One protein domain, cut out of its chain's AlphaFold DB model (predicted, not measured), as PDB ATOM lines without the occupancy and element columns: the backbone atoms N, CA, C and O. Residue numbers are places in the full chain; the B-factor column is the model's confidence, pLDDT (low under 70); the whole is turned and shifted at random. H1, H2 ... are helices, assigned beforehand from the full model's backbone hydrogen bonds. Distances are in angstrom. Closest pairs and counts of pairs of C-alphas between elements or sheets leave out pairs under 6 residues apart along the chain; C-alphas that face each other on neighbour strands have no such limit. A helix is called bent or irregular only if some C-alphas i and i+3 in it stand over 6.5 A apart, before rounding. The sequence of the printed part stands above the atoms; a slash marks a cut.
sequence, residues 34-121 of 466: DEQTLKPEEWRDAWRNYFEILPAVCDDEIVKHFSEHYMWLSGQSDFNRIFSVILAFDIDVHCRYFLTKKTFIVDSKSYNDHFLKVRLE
ATOM      1  N   ASP A  34     -27.392  -8.493 -58.102       83.06
ATOM      2  CA  ASP A  34     -28.438  -8.514 -57.074       83.06
ATOM      3  C   ASP A  34     -28.393  -9.860 -56.333       83.06
ATOM      4  O   ASP A  34     -28.231 -10.906 -56.966       83.06
ATOM      5  N   GLU A  35     -28.530  -9.853 -55.009       87.19
ATOM      6  CA  GLU A  35     -28.454 -11.063 -54.181       87.19
ATOM      7  C   GLU A  35     -29.516 -12.097 -54.595       87.19
ATOM      8  O   GLU A  35     -29.239 -13.293 -54.621       87.19
ATOM      9  N   GLN A  36     -30.677 -11.635 -55.079       88.75
ATOM     10  CA  GLN A  36     -31.754 -12.461 -55.643       88.75
ATOM     11  C   GLN A  36     -31.364 -13.196 -56.944       88.75
ATOM     12  O   GLN A  36     -32.127 -14.034 -57.425       88.75
ATOM     13  N   THR A  37     -30.206 -12.882 -57.539       89.38
ATOM     14  CA  THR A  37     -29.689 -13.503 -58.776       89.38
ATOM     15  C   THR A  37     -28.538 -14.489 -58.548       89.38
ATOM     16  O   THR A  37     -28.009 -15.030 -59.521       89.38
ATOM     17  N   LEU A  38     -28.163 -14.752 -57.288       87.25
ATOM     18  CA  LEU A  38     -27.178 -15.778 -56.936       87.25
ATOM     19  C   LEU A  38     -27.589 -17.168 -57.442       87.25
ATOM     20  O   LEU A  38     -28.769 -17.517 -57.489       87.25
ATOM     21  N   LYS A  39     -26.595 -17.998 -57.763       87.12
ATOM     22  CA  LYS A  39     -26.774 -19.427 -58.069       87.12
ATOM     23  C   LYS A  39     -26.533 -20.329 -56.849       87.12
ATOM     24  O   LYS A  39     -25.824 -19.912 -55.932       87.12
ATOM     25  N   PRO A  40     -27.014 -21.590 -56.860       81.00
ATOM     26  CA  PRO A  40     -26.741 -22.597 -55.826       81.00
ATOM     27  C   PRO A  40     -25.278 -22.678 -55.360       81.00
ATOM     28  O   PRO A  40     -24.999 -22.810 -54.169       81.00
ATOM     29  N   GLU A  41     -24.331 -22.633 -56.295       77.56
ATOM     30  CA  GLU A  41     -22.892 -22.675 -56.036       77.56
ATOM     31  C   GLU A  41     -22.332 -21.350 -55.497       77.56
ATOM     32  O   GLU A  41     -21.534 -21.369 -54.562       77.56
ATOM     33  N   GLU A  42     -22.798 -20.209 -56.010       81.31
ATOM     34  CA  GLU A  42     -22.365 -18.874 -55.570       81.31
ATOM     35  C   GLU A  42     -22.888 -18.546 -54.163       81.31
ATOM     36  O   GLU A  42     -22.185 -17.920 -53.373       81.31
ATOM     37  N   TRP A  43     -24.084 -19.032 -53.825       89.06
ATOM     38  CA  TRP A  43     -24.696 -18.940 -52.498       89.06
ATOM     39  C   TRP A  43     -23.932 -19.751 -51.442       89.06
ATOM     40  O   TRP A  43     -23.635 -19.228 -50.371       89.06
ATOM     41  N   ARG A  44     -23.509 -20.987 -51.756       79.75
ATOM     42  CA  ARG A  44     -22.622 -21.777 -50.872       79.75
ATOM     43  C   ARG A  44     -21.259 -21.104 -50.676       79.75
ATOM     44  O   ARG A  44     -20.724 -21.095 -49.568       79.75
ATOM     45  N   ASP A  45     -20.709 -20.512 -51.737       76.44
ATOM     46  CA  ASP A  45     -19.475 -19.722 -51.672       76.44
ATOM     47  C   ASP A  45     -19.633 -18.451 -50.815       76.44
ATOM     48  O   ASP A  45     -18.703 -18.083 -50.096       76.44
ATOM     49  N   ALA A  46     -20.793 -17.788 -50.875       82.94
ATOM     50  CA  ALA A  46     -21.115 -16.622 -50.056       82.94
ATOM     51  C   ALA A  46     -21.253 -16.999 -48.575       82.94
ATOM     52  O   ALA A  46     -20.584 -16.397 -47.735       82.94
ATOM     53  N   TRP A  47     -22.026 -18.045 -48.266       87.31
ATOM     54  CA  TRP A  47     -22.234 -18.534 -46.901       87.31
ATOM     55  C   TRP A  47     -20.936 -18.949 -46.204       87.31
ATOM     56  O   TRP A  47     -20.729 -18.589 -45.046       87.31
ATOM     57  N   ARG A  48     -20.000 -19.602 -46.911       81.31
ATOM     58  CA  ARG A  48     -18.664 -19.896 -46.363       81.31
ATOM     59  C   ARG A  48     -17.945 -18.629 -45.884       81.31
ATOM     60  O   ARG A  48     -17.401 -18.627 -44.790       81.31
ATOM     61  N   ASN A  49     -17.951 -17.559 -46.678       81.81
ATOM     62  CA  ASN A  49     -17.305 -16.301 -46.284       81.81
ATOM     63  C   ASN A  49     -18.094 -15.568 -45.185       81.81
ATOM     64  O   ASN A  49     -17.518 -14.818 -44.405       81.81
ATOM     65  N   TYR A  50     -19.413 -15.757 -45.137       87.31
ATOM     66  CA  TYR A  50     -20.292 -15.139 -44.150       87.31
ATOM     67  C   TYR A  50     -20.092 -15.734 -42.748       87.31
ATOM     68  O   TYR A  50     -20.108 -14.991 -41.768       87.31
ATOM     69  N   PHE A  51     -19.780 -17.032 -42.644       86.56
ATOM     70  CA  PHE A  51     -19.380 -17.659 -41.378       86.56
ATOM     71  C   PHE A  51     -18.100 -17.068 -40.766       86.56
ATOM     72  O   PHE A  51     -18.004 -17.011 -39.545       86.56
ATOM     73  N   GLU A  52     -17.165 -16.555 -41.573       87.62
ATOM     74  CA  GLU A  52     -15.981 -15.828 -41.075       87.62
ATOM     75  C   GLU A  52     -16.338 -14.437 -40.504       87.62
ATOM     76  O   GLU A  52     -15.594 -13.872 -39.705       87.62
ATOM     77  N   ILE A  53     -17.475 -13.862 -40.919       86.44
ATOM     78  CA  ILE A  53     -17.926 -12.514 -40.528       86.44
ATOM     79  C   ILE A  53     -18.866 -12.572 -39.319       86.44
ATOM     80  O   ILE A  53     -18.794 -11.707 -38.448       86.44
ATOM     81  N   LEU A  54     -19.746 -13.578 -39.251       89.00
ATOM     82  CA  LEU A  54     -20.800 -13.691 -38.236       89.00
ATOM     83  C   LEU A  54     -20.299 -13.545 -36.778       89.00
ATOM     84  O   LEU A  54     -20.886 -12.727 -36.066       89.00
ATOM     85  N   PRO A  55     -19.209 -14.207 -36.328       92.31
ATOM     86  CA  PRO A  55     -18.680 -14.053 -34.964       92.31
ATOM     87  C   PRO A  55     -18.168 -12.645 -34.617       92.31
ATOM     88  O   PRO A  55     -17.980 -12.333 -33.447       92.31
ATOM     89  N   ALA A  56     -17.931 -11.782 -35.611       89.12
ATOM     90  CA  ALA A  56     -17.511 -10.397 -35.392       89.12
ATOM     91  C   ALA A  56     -18.692  -9.409 -35.277       89.12
ATOM     92  O   ALA A  56     -18.470  -8.228 -35.002       89.12
ATOM     93  N   VAL A  57     -19.935  -9.854 -35.524       88.44
ATOM     94  CA  VAL A  57     -21.133  -8.985 -35.600       88.44
ATOM     95  C   VAL A  57     -22.381  -9.530 -34.884       88.44
ATOM     96  O   VAL A  57     -23.396  -8.828 -34.817       88.44
ATOM     97  N   CYS A  58     -22.320 -10.755 -34.355       90.12
ATOM     98  CA  CYS A  58     -23.411 -11.470 -33.690       90.12
ATOM     99  C   CYS A  58     -22.888 -12.278 -32.492       90.12
ATOM    100  O   CYS A  58     -21.791 -12.824 -32.554       90.12
ATOM    101  N   ASP A  59     -23.706 -12.412 -31.448       91.44
ATOM    102  CA  ASP A  59     -23.409 -13.255 -30.281       91.44
ATOM    103  C   ASP A  59     -23.499 -14.758 -30.626       91.44
ATOM    104  O   ASP A  59     -24.247 -15.141 -31.532       91.44
ATOM    105  N   ASP A  60     -22.797 -15.622 -29.881       92.69
ATOM    106  CA  ASP A  60     -22.654 -17.066 -30.164       92.69
ATOM    107  C   ASP A  60     -23.984 -17.799 -30.432       92.69
ATOM    108  O   ASP A  60     -24.072 -18.638 -31.331       92.69
ATOM    109  N   GLU A  61     -25.045 -17.465 -29.690       92.88
ATOM    110  CA  GLU A  61     -26.382 -18.045 -29.875       92.88
ATOM    111  C   GLU A  61     -26.967 -17.715 -31.262       92.88
ATOM    112  O   GLU A  61     -27.590 -18.556 -31.908       92.88
ATOM    113  N   ILE A  62     -26.727 -16.503 -31.764       93.00
ATOM    114  CA  ILE A  62     -27.170 -16.062 -33.089       93.00
ATOM    115  C   ILE A  62     -26.287 -16.660 -34.189       93.00
ATOM    116  O   ILE A  62     -26.810 -17.080 -35.222       93.00
ATOM    117  N   VAL A  63     -24.972 -16.767 -33.967       92.62
ATOM    118  CA  VAL A  63     -24.057 -17.474 -34.885       92.62
ATOM    119  C   VAL A  63     -24.489 -18.940 -35.044       92.62
ATOM    120  O   VAL A  63     -24.565 -19.449 -36.165       92.62
ATOM    121  N   LYS A  64     -24.867 -19.598 -33.938       92.94
ATOM    122  CA  LYS A  64     -25.444 -20.950 -33.934       92.94
ATOM    123  C   LYS A  64     -26.749 -21.021 -34.735       92.94
ATOM    124  O   LYS A  64     -26.853 -21.877 -35.611       92.94
ATOM    125  N   HIS A  65     -27.701 -20.111 -34.510       93.94
ATOM    126  CA  HIS A  65     -28.959 -20.090 -35.268       93.94
ATOM    127  C   HIS A  65     -28.748 -19.871 -36.783       93.94
ATOM    128  O   HIS A  65     -29.424 -20.517 -37.584       93.94
ATOM    129  N   PHE A  66     -27.789 -19.038 -37.208       95.19
ATOM    130  CA  PHE A  66     -27.441 -18.901 -38.633       95.19
ATOM    131  C   PHE A  66     -26.767 -20.157 -39.213       95.19
ATOM    132  O   PHE A  66     -27.044 -20.524 -40.354       95.19
ATOM    133  N   SER A  67     -25.944 -20.865 -38.435       91.31
ATOM    134  CA  SER A  67     -25.383 -22.164 -38.843       91.31
ATOM    135  C   SER A  67     -26.476 -23.223 -39.037       91.31
ATOM    136  O   SER A  67     -26.530 -23.896 -40.069       91.31
ATOM    137  N   GLU A  68     -27.424 -23.307 -38.101       91.69
ATOM    138  CA  GLU A  68     -28.596 -24.185 -38.202       91.69
ATOM    139  C   GLU A  68     -29.483 -23.824 -39.407       91.69
ATOM    140  O   GLU A  68     -29.982 -24.720 -40.089       91.69
ATOM    141  N   HIS A  69     -29.632 -22.531 -39.719       95.12
ATOM    142  CA  HIS A  69     -30.407 -22.033 -40.859       95.12
ATOM    143  C   HIS A  69     -29.806 -22.487 -42.193       95.12
ATOM    144  O   HIS A  69     -30.492 -23.133 -42.988       95.12
ATOM    145  N   TYR A  70     -28.507 -22.248 -42.398       93.38
ATOM    146  CA  TYR A  70     -27.777 -22.705 -43.582       93.38
ATOM    147  C   TYR A  70     -27.834 -24.229 -43.754       93.38
ATOM    148  O   TYR A  70     -28.036 -24.720 -44.868       93.38
ATOM    149  N   MET A  71     -27.694 -24.991 -42.663       86.06
ATOM    150  CA  MET A  71     -27.776 -26.455 -42.693       86.06
ATOM    151  C   MET A  71     -29.189 -26.946 -43.046       86.06
ATOM    152  O   MET A  71     -29.334 -27.848 -43.871       86.06
ATOM    153  N   TRP A  72     -30.235 -26.326 -42.492       94.12
ATOM    154  CA  TRP A  72     -31.635 -26.653 -42.791       94.12
ATOM    155  C   TRP A  72     -32.028 -26.297 -44.233       94.12
ATOM    156  O   TRP A  72     -32.748 -27.058 -44.884       94.12
ATOM    157  N   LEU A  73     -31.520 -25.180 -44.769       91.06
ATOM    158  CA  LEU A  73     -31.704 -24.806 -46.175       91.06
ATOM    159  C   LEU A  73     -30.923 -25.732 -47.113       91.06
ATOM    160  O   LEU A  73     -31.475 -26.199 -48.106       91.06
ATOM    161  N   SER A  74     -29.677 -26.071 -46.777       84.44
ATOM    162  CA  SER A  74     -28.855 -27.018 -47.546       84.44
ATOM    163  C   SER A  74     -29.418 -28.445 -47.544       84.44
ATOM    164  O   SER A  74     -29.189 -29.191 -48.494       84.44
ATOM    165  N   GLY A  75     -30.170 -28.825 -46.506       80.50
ATOM    166  CA  GLY A  75     -30.814 -30.135 -46.364       80.50
ATOM    167  C   GLY A  75     -32.133 -30.320 -47.128       80.50
ATOM    168  O   GLY A  75     -32.714 -31.403 -47.063       80.50
ATOM    169  N   GLN A  76     -32.636 -29.305 -47.841       85.50
ATOM    170  CA  GLN A  76     -33.904 -29.411 -48.575       85.50
ATOM    171  C   GLN A  76     -33.804 -30.415 -49.737       85.50
ATOM    172  O   GLN A  76     -32.995 -30.251 -50.646       85.50
ATOM    173  N   SER A  77     -34.674 -31.431 -49.762       77.25
ATOM    174  CA  SER A  77     -34.613 -32.540 -50.735       77.25
ATOM    175  C   SER A  77     -34.708 -32.110 -52.208       77.25
ATOM    176  O   SER A  77     -34.071 -32.707 -53.071       77.25
ATOM    177  N   ASP A  78     -35.464 -31.047 -52.485       82.25
ATOM    178  CA  ASP A  78     -35.650 -30.452 -53.815       82.25
ATOM    179  C   ASP A  78     -34.687 -29.265 -54.085       82.25
ATOM    180  O   ASP A  78     -34.953 -28.486 -55.000       82.25
ATOM    181  N   PHE A  79     -33.596 -29.092 -53.311       82.19
ATOM    182  CA  PHE A  79     -32.750 -27.875 -53.225       82.19
ATOM    183  C   PHE A  79     -32.663 -27.044 -54.515       82.19
ATOM    184  O   PHE A  79     -33.122 -25.905 -54.552       82.19
ATOM    185  N   ASN A  80     -32.125 -27.621 -55.598       80.50
ATOM    186  CA  ASN A  80     -31.903 -26.909 -56.861       80.50
ATOM    187  C   ASN A  80     -33.210 -26.496 -57.572       80.50
ATOM    188  O   ASN A  80     -33.218 -25.495 -58.281       80.50
ATOM    189  N   ARG A  81     -34.315 -27.241 -57.395       82.94
ATOM    190  CA  ARG A  81     -35.624 -26.952 -58.018       82.94
ATOM    191  C   ARG A  81     -36.396 -25.862 -57.275       82.94
ATOM    192  O   ARG A  81     -37.173 -25.148 -57.896       82.94
ATOM    193  N   ILE A  82     -36.192 -25.733 -55.963       86.62
ATOM    194  CA  ILE A  82     -36.808 -24.683 -55.131       86.62
ATOM    195  C   ILE A  82     -35.816 -23.576 -54.744       86.62
ATOM    196  O   ILE A  82     -36.091 -22.799 -53.832       86.62
ATOM    197  N   PHE A  83     -34.667 -23.484 -55.421       90.56
ATOM    198  CA  PHE A  83     -33.570 -22.626 -54.979       90.56
ATOM    199  C   PHE A  83     -33.941 -21.135 -54.923       90.56
ATOM    200  O   PHE A  83     -33.536 -20.446 -53.995       90.56
ATOM    201  N   SER A  84     -34.782 -20.640 -55.837       90.38
ATOM    202  CA  SER A  84     -35.266 -19.252 -55.799       90.38
ATOM    203  C   SER A  84     -36.154 -18.946 -54.581       90.38
ATOM    204  O   SER A  84     -36.210 -17.803 -54.134       90.38
ATOM    205  N   VAL A  85     -36.815 -19.961 -54.009       92.38
ATOM    206  CA  VAL A  85     -37.573 -19.860 -52.749       92.38
ATOM    207  C   VAL A  85     -36.632 -19.904 -51.548       92.38
ATOM    208  O   VAL A  85     -36.800 -19.116 -50.622       92.38
ATOM    209  N   ILE A  86     -35.634 -20.796 -51.577       91.50
ATOM    210  CA  ILE A  86     -34.572 -20.884 -50.561       91.50
ATOM    211  C   ILE A  86     -33.861 -19.533 -50.438       91.50
ATOM    212  O   ILE A  86     -33.838 -18.964 -49.355       91.50
ATOM    213  N   LEU A  87     -33.385 -18.984 -51.557       94.56
ATOM    214  CA  LEU A  87     -32.693 -17.700 -51.630       94.56
ATOM    215  C   LEU A  87     -33.572 -16.529 -51.161       94.56
ATOM    216  O   LEU A  87     -33.124 -15.703 -50.375       94.56
ATOM    217  N   ALA A  88     -34.842 -16.470 -51.580       93.25
ATOM    218  CA  ALA A  88     -35.762 -15.419 -51.136       93.25
ATOM    219  C   ALA A  88     -36.044 -15.463 -49.618       93.25
ATOM    220  O   ALA A  88     -36.239 -14.420 -48.997       93.25
ATOM    221  N   PHE A  89     -36.065 -16.657 -49.019       95.62
ATOM    222  CA  PHE A  89     -36.257 -16.841 -47.580       95.62
ATOM    223  C   PHE A  89     -34.979 -16.566 -46.772       95.62
ATOM    224  O   PHE A  89     -35.067 -15.937 -45.722       95.62
ATOM    225  N   ASP A  90     -33.813 -16.982 -47.274       95.69
ATOM    226  CA  ASP A  90     -32.479 -16.698 -46.716       95.69
ATOM    227  C   ASP A  90     -32.253 -15.176 -46.606       95.69
ATOM    228  O   ASP A  90     -32.017 -14.645 -45.519       95.69
ATOM    229  N   ILE A  91     -32.489 -14.451 -47.711       93.56
ATOM    230  CA  ILE A  91     -32.427 -12.980 -47.773       93.56
ATOM    231  C   ILE A  91     -33.412 -12.337 -46.786       93.56
ATOM    232  O   ILE A  91     -33.033 -11.428 -46.048       93.56
ATOM    233  N   ASP A  92     -34.670 -12.787 -46.719       93.69
ATOM    234  CA  ASP A  92     -35.644 -12.217 -45.779       93.69
ATOM    235  C   ASP A  92     -35.259 -12.467 -44.307       93.69
ATOM    236  O   ASP A  92     -35.351 -11.543 -43.493       93.69
ATOM    237  N   VAL A  93     -34.783 -13.667 -43.952       93.81
ATOM    238  CA  VAL A  93     -34.323 -13.982 -42.590       93.81
ATOM    239  C   VAL A  93     -33.125 -13.103 -42.214       93.81
ATOM    240  O   VAL A  93     -33.120 -12.515 -41.126       93.81
ATOM    241  N   HIS A  94     -32.170 -12.919 -43.131       91.81
ATOM    242  CA  HIS A  94     -31.057 -11.979 -42.977       91.81
ATOM    243  C   HIS A  94     -31.553 -10.538 -42.780       91.81
ATOM    244  O   HIS A  94     -31.249  -9.912 -41.758       91.81
ATOM    245  N   CYS A  95     -32.376 -10.015 -43.692       88.88
ATOM    246  CA  CYS A  95     -32.925  -8.663 -43.598       88.88
ATOM    247  C   CYS A  95     -33.697  -8.441 -42.291       88.88
ATOM    248  O   CYS A  95     -33.497  -7.423 -41.630       88.88
ATOM    249  N   ARG A  96     -34.545  -9.384 -41.864       89.38
ATOM    250  CA  ARG A  96     -35.313  -9.254 -40.616       89.38
ATOM    251  C   ARG A  96     -34.412  -9.210 -39.394       89.38
ATOM    252  O   ARG A  96     -34.619  -8.333 -38.550       89.38
ATOM    253  N   TYR A  97     -33.417 -10.091 -39.289       91.38
ATOM    254  CA  TYR A  97     -32.507 -10.050 -38.149       91.38
ATOM    255  C   TYR A  97     -31.688  -8.749 -38.132       91.38
ATOM    256  O   TYR A  97     -31.651  -8.070 -37.107       91.38
ATOM    257  N   PHE A  98     -31.083  -8.328 -39.247       87.94
ATOM    258  CA  PHE A  98     -30.221  -7.139 -39.231       87.94
ATOM    259  C   PHE A  98     -30.981  -5.804 -39.161       87.94
ATOM    260  O   PHE A  98     -30.464  -4.866 -38.555       87.94
ATOM    261  N   LEU A  99     -32.209  -5.713 -39.688       83.31
ATOM    262  CA  LEU A  99     -33.026  -4.491 -39.616       83.31
ATOM    263  C   LEU A  99     -33.865  -4.378 -38.333       83.31
ATOM    264  O   LEU A  99     -34.120  -3.266 -37.880       83.31
ATOM    265  N   THR A 100     -34.323  -5.498 -37.758       84.94
ATOM    266  CA  THR A 100     -35.281  -5.485 -36.627       84.94
ATOM    267  C   THR A 100     -34.803  -6.219 -35.375       84.94
ATOM    268  O   THR A 100     -35.500  -6.198 -34.363       84.94
ATOM    269  N   LYS A 101     -33.647  -6.899 -35.431       85.94
ATOM    270  CA  LYS A 101     -33.123  -7.799 -34.381       85.94
ATOM    271  C   LYS A 101     -34.109  -8.882 -33.923       85.94
ATOM    272  O   LYS A 101     -33.930  -9.493 -32.872       85.94
ATOM    273  N   LYS A 102     -35.107  -9.191 -34.758       83.88
ATOM    274  CA  LYS A 102     -36.008 -10.328 -34.577       83.88
ATOM    275  C   LYS A 102     -35.220 -11.631 -34.708       83.88
ATOM    276  O   LYS A 102     -34.732 -11.958 -35.788       83.88
ATOM    277  N   THR A 103     -35.120 -12.365 -33.607       88.88
ATOM    278  CA  THR A 103     -34.540 -13.708 -33.570       88.88
ATOM    279  C   THR A 103     -35.466 -14.729 -34.235       88.88
ATOM    280  O   THR A 103     -36.659 -14.492 -34.453       88.88
ATOM    281  N   PHE A 104     -34.899 -15.880 -34.574       92.31
ATOM    282  CA  PHE A 104     -35.601 -17.031 -35.124       92.31
ATOM    283  C   PHE A 104     -34.997 -18.302 -34.520       92.31
ATOM    284  O   PHE A 104     -33.831 -18.312 -34.140       92.31
ATOM    285  N   ILE A 105     -35.793 -19.367 -34.449       91.88
ATOM    286  CA  ILE A 105     -35.336 -20.704 -34.060       91.88
ATOM    287  C   ILE A 105     -35.677 -21.626 -35.225       91.88
ATOM    288  O   ILE A 105     -36.826 -21.655 -35.677       91.88
ATOM    289  N   VAL A 106     -34.679 -22.333 -35.740       92.44
ATOM    290  CA  VAL A 106     -34.822 -23.221 -36.900       92.44
ATOM    291  C   VAL A 106     -35.750 -24.387 -36.553       92.44
ATOM    292  O   VAL A 106     -35.810 -24.825 -35.407       92.44
ATOM    293  N   ASP A 107     -36.540 -24.828 -37.532       85.88
ATOM    294  CA  ASP A 107     -37.593 -25.854 -37.406       85.88
ATOM    295  C   ASP A 107     -38.731 -25.554 -36.399       85.88
ATOM    296  O   ASP A 107     -39.700 -26.306 -36.281       85.88
ATOM    297  N   SER A 108     -38.703 -24.401 -35.720       92.75
ATOM    298  CA  SER A 108     -39.853 -23.931 -34.943       92.75
ATOM    299  C   SER A 108     -41.067 -23.687 -35.848       92.75
ATOM    300  O   SER A 108     -40.931 -23.332 -37.023       92.75
ATOM    301  N   LYS A 109     -42.284 -23.814 -35.299       90.88
ATOM    302  CA  LYS A 109     -43.515 -23.608 -36.081       90.88
ATOM    303  C   LYS A 109     -43.519 -22.254 -36.806       90.88
ATOM    304  O   LYS A 109     -43.835 -22.208 -37.985       90.88
ATOM    305  N   SER A 110     -43.123 -21.168 -36.141       90.19
ATOM    306  CA  SER A 110     -43.113 -19.826 -36.744       90.19
ATOM    307  C   SER A 110     -42.070 -19.655 -37.857       90.19
ATOM    308  O   SER A 110     -42.274 -18.838 -38.753       90.19
ATOM    309  N   TYR A 111     -40.980 -20.428 -37.830       94.81
ATOM    310  CA  TYR A 111     -39.980 -20.495 -38.898       94.81
ATOM    311  C   TYR A 111     -40.501 -21.305 -40.099       94.81
ATOM    312  O   TYR A 111     -40.419 -20.845 -41.238       94.81
ATOM    313  N   ASN A 112     -41.123 -22.461 -39.846       92.19
ATOM    314  CA  ASN A 112     -41.705 -23.318 -40.884       92.19
ATOM    315  C   ASN A 112     -42.941 -22.683 -41.556       92.19
ATOM    316  O   ASN A 112     -43.011 -22.637 -42.785       92.19
ATOM    317  N   ASP A 113     -43.862 -22.094 -40.782       90.44
ATOM    318  CA  ASP A 113     -44.986 -21.285 -41.286       90.44
ATOM    319  C   ASP A 113     -44.473 -20.130 -42.171       90.44
ATOM    320  O   ASP A 113     -45.061 -19.807 -43.207       90.44
ATOM    321  N   HIS A 114     -43.345 -19.517 -41.795       92.75
ATOM    322  CA  HIS A 114     -42.725 -18.451 -42.574       92.75
ATOM    323  C   HIS A 114     -42.135 -18.957 -43.905       92.75
ATOM    324  O   HIS A 114     -42.366 -18.327 -44.939       92.75
ATOM    325  N   PHE A 115     -41.440 -20.101 -43.919       93.44
ATOM    326  CA  PHE A 115     -40.914 -20.688 -45.160       93.44
ATOM    327  C   PHE A 115     -42.042 -21.043 -46.133       93.44
ATOM    328  O   PHE A 115     -41.969 -20.735 -47.324       93.44
ATOM    329  N   LEU A 116     -43.130 -21.619 -45.612       88.69
ATOM    330  CA  LEU A 116     -44.336 -21.904 -46.388       88.69
ATOM    331  C   LEU A 116     -44.956 -20.627 -46.973       88.69
ATOM    332  O   LEU A 116     -45.342 -20.635 -48.141       88.69
ATOM    333  N   LYS A 117     -44.987 -19.513 -46.225       90.88
ATOM    334  CA  LYS A 117     -45.465 -18.220 -46.745       90.88
ATOM    335  C   LYS A 117     -44.632 -17.729 -47.935       90.88
ATOM    336  O   LYS A 117     -45.203 -17.431 -48.981       90.88
ATOM    337  N   VAL A 118     -43.301 -17.680 -47.808       90.25
ATOM    338  CA  VAL A 118     -42.411 -17.240 -48.905       90.25
ATOM    339  C   VAL A 118     -42.550 -18.159 -50.124       90.25
ATOM    340  O   VAL A 118     -42.597 -17.685 -51.259       90.25
ATOM    341  N   ARG A 119     -42.702 -19.470 -49.898       88.62
ATOM    342  CA  ARG A 119     -42.943 -20.463 -50.952       88.62
ATOM    343  C   ARG A 119     -44.255 -20.235 -51.707       88.62
ATOM    344  O   ARG A 119     -44.260 -20.385 -52.924       88.62
ATOM    345  N   LEU A 120     -45.337 -19.867 -51.018       82.38
ATOM    346  CA  LEU A 120     -46.625 -19.553 -51.647       82.38
ATOM    347  C   LEU A 120     -46.550 -18.265 -52.478       82.38
ATOM    348  O   LEU A 120     -46.889 -18.294 -53.658       82.38
ATOM    349  N   GLU A 121     -46.002 -17.179 -51.923       85.50
ATOM    350  CA  GLU A 121     -45.841 -15.909 -52.652       85.50
ATOM    351  C   GLU A 121     -44.989 -16.053 -53.929       85.50
ATOM    352  O   GLU A 121     -45.176 -15.312 -54.894       85.50
TER     353      GLU A 121
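This is residues 34 to 121 of the 466 residues of the protein "CCHC-type domain-containing protein" of Sparassis crispa (UniProt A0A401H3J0). Three helices stand side by side in a loose bundle, their centres making a triangle: H1 and H2 form a helical hairpin, and H3, the longest helix by residues, runs beside them the same way as H1 and opposite to H2. The fourth helix, H4, makes a V with H3 on the side of H3 away from H1, where its residues 115 to 119 pack on residues 85 to 89 of H3. The printed part has 88 residues with four named helices, in the order H1, H2, H3, H4, and no named strand; the class is all helix. The whole is compact and rounded, with a radius of gyration of the C-alphas of 12.5 A and spans of 33 by 29 by 23 A.

The longest helix by residues is H3, residues 83 to 100, with 18 residues; it measures 25.2 A from first to last C-alpha and begins at C-alpha 83, (-33.570, -22.626, -54.979). H2, residues 60 to 74, measures 21.0 A. H1, residues 40 to 56, measures 25.5 A and begins at C-alpha 40, (-26.741, -22.597, -55.826). It has a kink of 33 degrees near residue 49. It is also irregular, but only just: C-alphas 52 and 55 are 6.9 A apart, and its line is a rough one. H4, residues 109 to 121, measures 18.4 A and ends at C-alpha 121, (-45.841, -15.909, -52.652), the last printed residue.

H3 touches H4, with 5 pairs of C-alphas within 8 A; the closest C-alphas of the two are those of Val 85 and Arg 119, 5.7 A apart. H3 touches H4 with residues 85 to 89 alone, and H4 touches H3 with residues 115 to 119 alone. The two lines stand at a steep tilt of 57 degrees, and the helices run opposite ways, 11.6 A from centre to centre. H3 and H2 are close but not clearly touching, with 1 pair of C-alphas within 8 A, those of Leu 73 and Ile 86 at 6.5 A. They run opposite ways at a shallow tilt of 15 degrees. H3 and H1 are also close but not clearly touching, with 1 pair within 8 A, the C-alphas of Pro 40 and Phe 83 at 6.9 A. They run the same way at a shallow tilt of 20 degrees, with their centres 13.9 A apart. H1 and H2 touch, with 4 pairs of C-alphas within 8 A; the closest are those of Leu 54 and Val 63, 6.0 A apart. They run opposite ways at a shallow tilt of 7 degrees and form a helical hairpin. H4 is apart from both H1 and H2. In H2, H3 and H4 every O i to N i+4 pair is within hydrogen-bond range, while in H1 8 of 13 such pairs are.

The two C-alphas farthest apart are those of Ala 56 and Leu 120, at 34.6 A, while the first and last printed C-alphas, those of Asp 34 and Glu 121, are 19.4 A apart. The printed part runs from residue 34 to residue 121 and has no cut. The link from H1 to H2 is tight, with 3 residues between them. The links from H2 to H3 and from H3 to H4 are short, each with 8 residues between the helices, and no link is long. The mean pLDDT of the printed part is 88.6, and no printed residue is under 70. By helix the model's mean pLDDT is 85 in H1, 92 in H2, 91 in H3 and 90 in H4.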